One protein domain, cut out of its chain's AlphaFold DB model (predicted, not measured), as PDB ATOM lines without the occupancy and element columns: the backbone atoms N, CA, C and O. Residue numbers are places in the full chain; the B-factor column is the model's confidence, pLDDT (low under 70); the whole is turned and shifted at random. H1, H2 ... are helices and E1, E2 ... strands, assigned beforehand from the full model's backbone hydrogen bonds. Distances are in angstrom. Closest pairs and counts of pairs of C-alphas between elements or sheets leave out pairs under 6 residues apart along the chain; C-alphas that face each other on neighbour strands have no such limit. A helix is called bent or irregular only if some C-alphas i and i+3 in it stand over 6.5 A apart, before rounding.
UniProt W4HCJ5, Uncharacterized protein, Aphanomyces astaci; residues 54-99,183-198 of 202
ATOM      1  N   TYR A  54       4.250 -32.253   7.129       93.38
ATOM      2  CA  TYR A  54       3.356 -32.906   8.079       93.38
ATOM      3  C   TYR A  54       2.088 -32.086   8.276       93.38
ATOM      4  O   TYR A  54       2.144 -30.868   8.431       93.38
ATOM      5  N   GLY A  55       0.958 -32.781   8.326       93.62
ATOM      6  CA  GLY A  55      -0.357 -32.219   8.598       93.62
ATOM      7  C   GLY A  55      -1.061 -32.961   9.725       93.62
ATOM      8  O   GLY A  55      -0.500 -33.866  10.353       93.62
ATOM      9  N   HIS A  56      -2.314 -32.582   9.961       95.50
ATOM     10  CA  HIS A  56      -3.181 -33.245  10.923       95.50
ATOM     11  C   HIS A  56      -4.532 -33.567  10.291       95.50
ATOM     12  O   HIS A  56      -5.070 -32.785   9.510       95.50
ATOM     13  N   VAL A  57      -5.087 -34.716  10.654       95.06
ATOM     14  CA  VAL A  57      -6.450 -35.118  10.295       95.06
ATOM     15  C   VAL A  57      -7.226 -35.414  11.563       95.06
ATOM     16  O   VAL A  57      -6.709 -36.057  12.477       95.06
ATOM     17  N   TYR A  58      -8.467 -34.953  11.629       96.12
ATOM     18  CA  TYR A  58      -9.381 -35.259  12.718       96.12
ATOM     19  C   TYR A  58     -10.320 -36.386  12.300       96.12
ATOM     20  O   TYR A  58     -10.988 -36.288  11.273       96.12
ATOM     21  N   HIS A  59     -10.379 -37.458  13.086       95.50
ATOM     22  CA  HIS A  59     -11.315 -38.554  12.864       95.50
ATOM     23  C   HIS A  59     -12.563 -38.352  13.721       95.50
ATOM     24  O   HIS A  59     -12.521 -38.518  14.941       95.50
ATOM     25  N   THR A  60     -13.686 -38.056  13.074       94.12
ATOM     26  CA  THR A  60     -14.955 -37.689  13.726       94.12
ATOM     27  C   THR A  60     -15.473 -38.753  14.691       94.12
ATOM     28  O   THR A  60     -15.757 -38.449  15.845       94.12
ATOM     29  N   SER A  61     -15.507 -40.023  14.279       92.25
ATOM     30  CA  SER A  61     -16.052 -41.101  15.127       92.25
ATOM     31  C   SER A  61     -15.153 -41.479  16.310       92.25
ATOM     32  O   SER A  61     -15.635 -42.007  17.302       92.25
ATOM     33  N   LEU A  62     -13.843 -41.220  16.211       93.38
ATOM     34  CA  LEU A  62     -12.890 -41.499  17.298       93.38
ATOM     35  C   LEU A  62     -12.612 -40.253  18.142       93.38
ATOM     36  O   LEU A  62     -11.896 -40.342  19.135       93.38
ATOM     37  N   GLN A  63     -13.125 -39.098  17.708       94.81
ATOM     38  CA  GLN A  63     -12.877 -37.781  18.279       94.81
ATOM     39  C   GLN A  63     -11.394 -37.509  18.557       94.81
ATOM     40  O   GLN A  63     -11.017 -36.971  19.596       94.81
ATOM     41  N   ARG A  64     -10.531 -37.902  17.616       94.75
ATOM     42  CA  ARG A  64      -9.076 -37.876  17.792       94.75
ATOM     43  C   ARG A  64      -8.377 -37.307  16.568       94.75
ATOM     44  O   ARG A  64      -8.763 -37.592  15.436       94.75
ATOM     45  N   THR A  65      -7.310 -36.556  16.819       96.00
ATOM     46  CA  THR A  65      -6.423 -36.025  15.782       96.00
ATOM     47  C   THR A  65      -5.221 -36.937  15.566       96.00
ATOM     48  O   THR A  65      -4.622 -37.434  16.521       96.00
ATOM     49  N   PHE A  66      -4.844 -37.117  14.305       96.56
ATOM     50  CA  PHE A  66      -3.686 -37.894  13.886       96.56
ATOM     51  C   PHE A  66      -2.736 -37.040  13.058       96.56
ATOM     52  O   PHE A  66      -3.169 -36.246  12.224       96.56
ATOM     53  N   LYS A  67      -1.434 -37.236  13.269       96.25
ATOM     54  CA  LYS A  67      -0.390 -36.655  12.428       96.25
ATOM     55  C   LYS A  67      -0.285 -37.447  11.124       96.25
ATOM     56  O   LYS A  67      -0.282 -38.677  11.151       96.25
ATOM     57  N   VAL A  68      -0.183 -36.744  10.001       96.12
ATOM     58  CA  VAL A  68      -0.078 -37.338   8.661       96.12
ATOM     59  C   VAL A  68       1.039 -36.698   7.851       96.12
ATOM     60  O   VAL A  68       1.505 -35.609   8.185       96.12
ATOM     61  N   VAL A  69       1.481 -37.388   6.806       94.88
ATOM     62  CA  VAL A  69       2.391 -36.851   5.790       94.88
ATOM     63  C   VAL A  69       1.556 -36.229   4.675       94.88
ATOM     64  O   VAL A  69       0.538 -36.797   4.278       94.88
ATOM     65  N   LEU A  70       1.981 -35.062   4.200       93.81
ATOM     66  CA  LEU A  70       1.382 -34.367   3.069       93.81
ATOM     67  C   LEU A  70       2.263 -34.515   1.824       93.81
ATOM     68  O   LEU A  70       3.490 -34.563   1.940       93.81
ATOM     69  N   ASP A  71       1.631 -34.592   0.659       91.06
ATOM     70  CA  ASP A  71       2.301 -34.511  -0.638       91.06
ATOM     71  C   ASP A  71       2.596 -33.054  -1.045       91.06
ATOM     72  O   ASP A  71       2.317 -32.100  -0.310       91.06
ATOM     73  N   ASP A  72       3.179 -32.880  -2.231       88.19
ATOM     74  CA  ASP A  72       3.546 -31.567  -2.775       88.19
ATOM     75  C   ASP A  72       2.316 -30.672  -3.042       88.19
ATOM     76  O   ASP A  72       2.442 -29.452  -3.166       88.19
ATOM     77  N   GLN A  73       1.119 -31.261  -3.107       88.94
ATOM     78  CA  GLN A  73      -0.175 -30.610  -3.302       88.94
ATOM     79  C   GLN A  73      -0.917 -30.363  -1.976       88.94
ATOM     80  O   GLN A  73      -2.098 -29.996  -1.986       88.94
ATOM     81  N   LEU A  74      -0.240 -30.549  -0.835       87.75
ATOM     82  CA  LEU A  74      -0.796 -30.436   0.518       87.75
ATOM     83  C   LEU A  74      -1.968 -31.396   0.786       87.75
ATOM     84  O   LEU A  74      -2.756 -31.173   1.709       87.75
ATOM     85  N   GLN A  75      -2.092 -32.470   0.005       90.81
ATOM     86  CA  GLN A  75      -3.038 -33.553   0.252       90.81
ATOM     87  C   GLN A  75      -2.389 -34.625   1.121       90.81
ATOM     88  O   GLN A  75      -1.170 -34.720   1.231       90.81
ATOM     89  N   VAL A  76      -3.209 -35.446   1.776       93.56
ATOM     90  CA  VAL A  76      -2.695 -36.501   2.651       93.56
ATOM     91  C   VAL A  76      -2.089 -37.632   1.821       93.56
ATOM     92  O   VAL A  76      -2.811 -38.400   1.182       93.56
ATOM     93  N   ASP A  77      -0.770 -37.808   1.913       94.62
ATOM     94  CA  ASP A  77      -0.087 -38.985   1.383       94.62
ATOM     95  C   ASP A  77      -0.249 -40.146   2.370       94.62
ATOM     96  O   ASP A  77       0.558 -40.352   3.280       94.62
ATOM     97  N   TRP A  78      -1.307 -40.942   2.202       95.12
ATOM     98  CA  TRP A  78      -1.547 -42.126   3.035       95.12
ATOM     99  C   TRP A  78      -0.421 -43.154   2.946       95.12
ATOM    100  O   TRP A  78      -0.128 -43.839   3.930       95.12
ATOM    101  N   ARG A  79       0.235 -43.257   1.787       96.06
ATOM    102  CA  ARG A  79       1.342 -44.189   1.577       96.06
ATOM    103  C   ARG A  79       2.560 -43.744   2.380       96.06
ATOM    104  O   ARG A  79       3.112 -44.547   3.132       96.06
ATOM    105  N   GLY A  80       2.953 -42.480   2.249       95.19
ATOM    106  CA  GLY A  80       4.036 -41.867   3.016       95.19
ATOM    107  C   GLY A  80       3.740 -41.842   4.512       95.19
ATOM    108  O   GLY A  80       4.598 -42.211   5.312       95.19
ATOM    109  N   THR A  81       2.496 -41.534   4.890       96.38
ATOM    110  CA  THR A  81       2.015 -41.591   6.279       96.38
ATOM    111  C   THR A  81       2.222 -42.982   6.868       96.38
ATOM    112  O   THR A  81       2.760 -43.102   7.967       96.38
ATOM    113  N   PHE A  82       1.858 -44.041   6.137       97.44
ATOM    114  CA  PHE A  82       2.051 -45.408   6.614       97.44
ATOM    115  C   PHE A  82       3.527 -45.786   6.737       97.44
ATOM    116  O   PHE A  82       3.913 -46.430   7.702       97.44
ATOM    117  N   ILE A  83       4.382 -45.389   5.795       95.88
ATOM    118  CA  ILE A  83       5.817 -45.694   5.900       95.88
ATOM    119  C   ILE A  83       6.473 -44.926   7.058       95.88
ATOM    120  O   ILE A  83       7.361 -45.461   7.718       95.88
ATOM    121  N   CYS A  84       6.023 -43.700   7.335       95.06
ATOM    122  CA  CYS A  84       6.554 -42.883   8.420       95.06
ATOM    123  C   CYS A  84       6.101 -43.404   9.793       95.06
ATOM    124  O   CYS A  84       6.936 -43.751  10.629       95.06
ATOM    125  N   PHE A  85       4.790 -43.529  10.005       95.44
ATOM    126  CA  PHE A  85       4.212 -43.823  11.322       95.44
ATOM    127  C   PHE A  85       3.807 -45.284  11.516       95.44
ATOM    128  O   PHE A  85       3.617 -45.711  12.647       95.44
ATOM    129  N   GLY A  86       3.666 -46.059  10.440       95.88
ATOM    130  CA  GLY A  86       3.364 -47.486  10.503       95.88
ATOM    131  C   GLY A  86       2.203 -47.808  11.432       95.88
ATOM    132  O   GLY A  86       1.138 -47.206  11.339       95.88
ATOM    133  N   TYR A  87       2.450 -48.744  12.344       95.88
ATOM    134  CA  TYR A  87       1.540 -49.105  13.430       95.88
ATOM    135  C   TYR A  87       2.016 -48.577  14.787       95.88
ATOM    136  O   TYR A  87       1.697 -49.159  15.824       95.88
ATOM    137  N   ASP A  88       2.795 -47.496  14.793       94.81
ATOM    138  CA  ASP A  88       3.271 -46.892  16.029       94.81
ATOM    139  C   ASP A  88       2.080 -46.425  16.875       94.81
ATOM    140  O   ASP A  88       0.994 -46.110  16.362       94.81
ATOM    141  N   GLU A  89       2.280 -46.370  18.190       92.50
ATOM    142  CA  GLU A  89       1.245 -45.928  19.113       92.50
ATOM    143  C   GLU A  89       0.778 -44.505  18.770       92.50
ATOM    144  O   GLU A  89       1.564 -43.574  18.612       92.50
ATOM    145  N   GLY A  90      -0.538 -44.345  18.622       93.56
ATOM    146  CA  GLY A  90      -1.146 -43.075  18.238       93.56
ATOM    147  C   GLY A  90      -1.101 -42.751  16.747       93.56
ATOM    148  O   GLY A  90      -1.628 -41.711  16.357       93.56
ATOM    149  N   SER A  91      -0.563 -43.636  15.904       96.12
ATOM    150  CA  SER A  91      -0.755 -43.551  14.458       96.12
ATOM    151  C   SER A  91      -2.213 -43.826  14.073       96.12
ATOM    152  O   SER A  91      -2.936 -44.586  14.727       96.12
ATOM    153  N   VAL A  92      -2.640 -43.229  12.960       96.81
ATOM    154  CA  VAL A  92      -3.976 -43.452  12.390       96.81
ATOM    155  C   VAL A  92      -4.204 -44.926  12.024       96.81
ATOM    156  O   VAL A  92      -5.291 -45.458  12.228       96.81
ATOM    157  N   PHE A  93      -3.162 -45.620  11.562       97.06
ATOM    158  CA  PHE A  93      -3.245 -47.029  11.183       97.06
ATOM    159  C   PHE A  93      -3.301 -47.956  12.397       97.06
ATOM    160  O   PHE A  93      -4.057 -48.921  12.373       97.06
ATOM    161  N   ALA A  94      -2.582 -47.660  13.486       96.25
ATOM    162  CA  ALA A  94      -2.729 -48.423  14.727       96.25
ATOM    163  C   ALA A  94      -4.141 -48.299  15.320       96.25
ATOM    164  O   ALA A  94      -4.650 -49.262  15.892       96.25
ATOM    165  N   ALA A  95      -4.774 -47.128  15.176       95.69
ATOM    166  CA  ALA A  95      -6.113 -46.869  15.697       95.69
ATOM    167  C   ALA A  95      -7.235 -47.484  14.842       95.69
ATOM    168  O   ALA A  95      -8.236 -47.934  15.396       95.69
ATOM    169  N   LEU A  96      -7.089 -47.479  13.513       95.25
ATOM    170  CA  LEU A  96      -8.167 -47.851  12.589       95.25
ATOM    171  C   LEU A  96      -8.008 -49.245  11.980       95.25
ATOM    172  O   LEU A  96      -9.002 -49.914  11.711       95.25
ATOM    173  N   CYS A  97      -6.781 -49.717  11.753       95.25
ATOM    174  CA  CYS A  97      -6.590 -51.039  11.173       95.25
ATOM    175  C   CYS A  97      -6.823 -52.120  12.229       95.25
ATOM    176  O   CYS A  97      -6.251 -52.087  13.318       95.25
ATOM    177  N   GLY A  98      -7.592 -53.149  11.878       93.00
ATOM    178  CA  GLY A  98      -7.691 -54.353  12.699       93.00
ATOM    179  C   GLY A  98      -6.337 -55.057  12.858       93.00
ATOM    180  O   GLY A  98      -5.449 -54.941  12.010       93.00
ATOM    181  N   ARG A  99      -6.186 -55.826  13.942       94.19
ATOM    182  CA  ARG A  99      -4.992 -56.654  14.161       94.19
ATOM    183  C   ARG A  99      -4.819 -57.665  13.027       94.19
ATOM    184  O   ARG A  99      -5.778 -58.312  12.596       94.19
ATOM    185  N   ALA A 183      -2.680 -52.398   5.056       95.62
ATOM    186  CA  ALA A 183      -2.990 -51.208   5.838       95.62
ATOM    187  C   ALA A 183      -3.818 -50.190   5.037       95.62
ATOM    188  O   ALA A 183      -4.826 -49.682   5.529       95.62
ATOM    189  N   LEU A 184      -3.432 -49.931   3.782       96.50
ATOM    190  CA  LEU A 184      -4.133 -48.987   2.907       96.50
ATOM    191  C   LEU A 184      -5.542 -49.470   2.535       96.50
ATOM    192  O   LEU A 184      -6.471 -48.668   2.454       96.50
ATOM    193  N   LEU A 185      -5.731 -50.779   2.351       95.56
ATOM    194  CA  LEU A 185      -7.066 -51.345   2.156       95.56
ATOM    195  C   LEU A 185      -7.908 -51.267   3.435       95.56
ATOM    196  O   LEU A 185      -9.093 -50.954   3.359       95.56
ATOM    197  N   ALA A 186      -7.302 -51.503   4.601       94.88
ATOM    198  CA  ALA A 186      -7.998 -51.479   5.883       94.88
ATOM    199  C   ALA A 186      -8.447 -50.072   6.306       94.88
ATOM    200  O   ALA A 186      -9.500 -49.943   6.919       94.88
ATOM    201  N   ILE A 187      -7.694 -49.018   5.973       95.06
ATOM    202  CA  ILE A 187      -8.080 -47.638   6.314       95.06
ATOM    203  C   ILE A 187      -9.152 -47.065   5.376       95.06
ATOM    204  O   ILE A 187      -9.864 -46.140   5.758       95.06
ATOM    205  N   ARG A 188      -9.304 -47.612   4.161       94.75
ATOM    206  CA  ARG A 188     -10.207 -47.084   3.122       94.75
ATOM    207  C   ARG A 188     -11.640 -46.798   3.608       94.75
ATOM    208  O   ARG A 188     -12.134 -45.719   3.284       94.75
ATOM    209  N   PRO A 189     -12.310 -47.674   4.384       94.75
ATOM    210  CA  PRO A 189     -13.664 -47.405   4.882       94.75
ATOM    211  C   PRO A 189     -13.742 -46.218   5.852       94.75
ATOM    212  O   PRO A 189     -14.814 -45.659   6.056       94.75
ATOM    213  N   HIS A 190     -12.616 -45.822   6.447       93.44
ATOM    214  CA  HIS A 190     -12.547 -44.763   7.449       93.44
ATOM    215  C   HIS A 190     -12.245 -43.381   6.863       93.44
ATOM    216  O   HIS A 190     -12.402 -42.377   7.556       93.44
ATOM    217  N   LEU A 191     -11.840 -43.304   5.590       91.56
ATOM    218  CA  LEU A 191     -11.436 -42.045   4.957       91.56
ATOM    219  C   LEU A 191     -12.557 -40.998   4.938       91.56
ATOM    220  O   LEU A 191     -12.273 -39.816   5.084       91.56
ATOM    221  N   GLY A 192     -13.825 -41.417   4.849       90.31
ATOM    222  CA  GLY A 192     -14.972 -40.502   4.907       90.31
ATOM    223  C   GLY A 192     -15.191 -39.837   6.274       90.31
ATOM    224  O   GLY A 192     -15.860 -38.813   6.351       90.31
ATOM    225  N   TYR A 193     -14.616 -40.383   7.349       90.12
ATOM    226  CA  TYR A 193     -14.707 -39.817   8.700       90.12
ATOM    227  C   TYR A 193     -13.540 -38.886   9.043       90.12
ATOM    228  O   TYR A 193     -13.528 -38.307  10.135       90.12
ATOM    229  N   LEU A 194     -12.555 -38.774   8.147       90.31
ATOM    230  CA  LEU A 194     -11.334 -38.008   8.341       90.31
ATOM    231  C   LEU A 194     -11.467 -36.629   7.698       90.31
ATOM    232  O   LEU A 194     -11.669 -36.501   6.496       90.31
ATOM    233  N   ILE A 195     -11.309 -35.595   8.517       90.00
ATOM    234  CA  ILE A 195     -11.353 -34.198   8.092       90.00
ATOM    235  C   ILE A 195      -9.931 -33.650   8.157       90.00
ATOM    236  O   ILE A 195      -9.299 -33.674   9.217       90.00
ATOM    237  N   ALA A 196      -9.417 -33.166   7.026       84.94
ATOM    238  CA  ALA A 196      -8.131 -32.484   6.989       84.94
ATOM    239  C   ALA A 196      -8.206 -31.202   7.829       84.94
ATOM    240  O   ALA A 196      -9.101 -30.377   7.645       84.94
ATOM    241  N   MET A 197      -7.275 -31.045   8.767       82.00
ATOM    242  CA  MET A 197      -7.154 -29.825   9.554       82.00
ATOM    243  C   MET A 197      -6.175 -28.885   8.857       82.00
ATOM    244  O   MET A 197      -5.107 -29.317   8.418       82.00
ATOM    245  N   ALA A 198      -6.521 -27.599   8.783       69.94
ATOM    246  CA  ALA A 198      -5.593 -26.587   8.296       69.94
ATOM    247  C   ALA A 198      -4.290 -26.637   9.121       69.94
ATOM    248  O   ALA A 198      -4.352 -26.817  10.345       69.94
TER     249      ALA A 198
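This is residues 54 to 99 and 183 to 198 of the 202 residues of an uncharacterized protein of Aphanomyces astaci (UniProt W4HCJ5). A small twisted three-stranded sheet has short helix H2 over E2, with H1 beside E2 and H3 leading into E3. The 62 printed residues run E1 E2 H1 H2 H3 E3; the sheet, E2 - E1 - E3, is antiparallel, the class mixed. The whole is compact: radius of gyration of the C-alphas 10.5 A, spans 31 by 23 by 20 A.

E1 is residues 54 to 59, from C-alpha (3.356, -32.906, 8.079); E2 64 to 70, 18.4 A; E3 194 to 197, to C-alpha (-7.154, -29.825, 9.554). H1 is 78 to 85, H2 92 to 96, H3 183 to 193, 16.6 A, irregular: C-alphas 186 to 189, 7.1 A.

Within hydrogen-bond range are N 57 and O 66, 2.9 A, in hairpin E1 and E2, and N 58 and O 195, 2.9 A, between E1 and E3. H2's height over the sheet is 9.6 A; H1 is at the sheet's level. H3 only grazes the sheet and touches H2, closest C-alphas Leu 96 and Ile 187, 6.3 A. O i to N i+4 pairs are within range throughout H1 and H2; H3 has 3 of 7, and 5 of 8 O i to N i+3.

Residues 100 to 182 are not printed; C-alphas 99 and 183 are 10.1 A apart. No link printed whole is long. Residue 198 has pLDDT under 70.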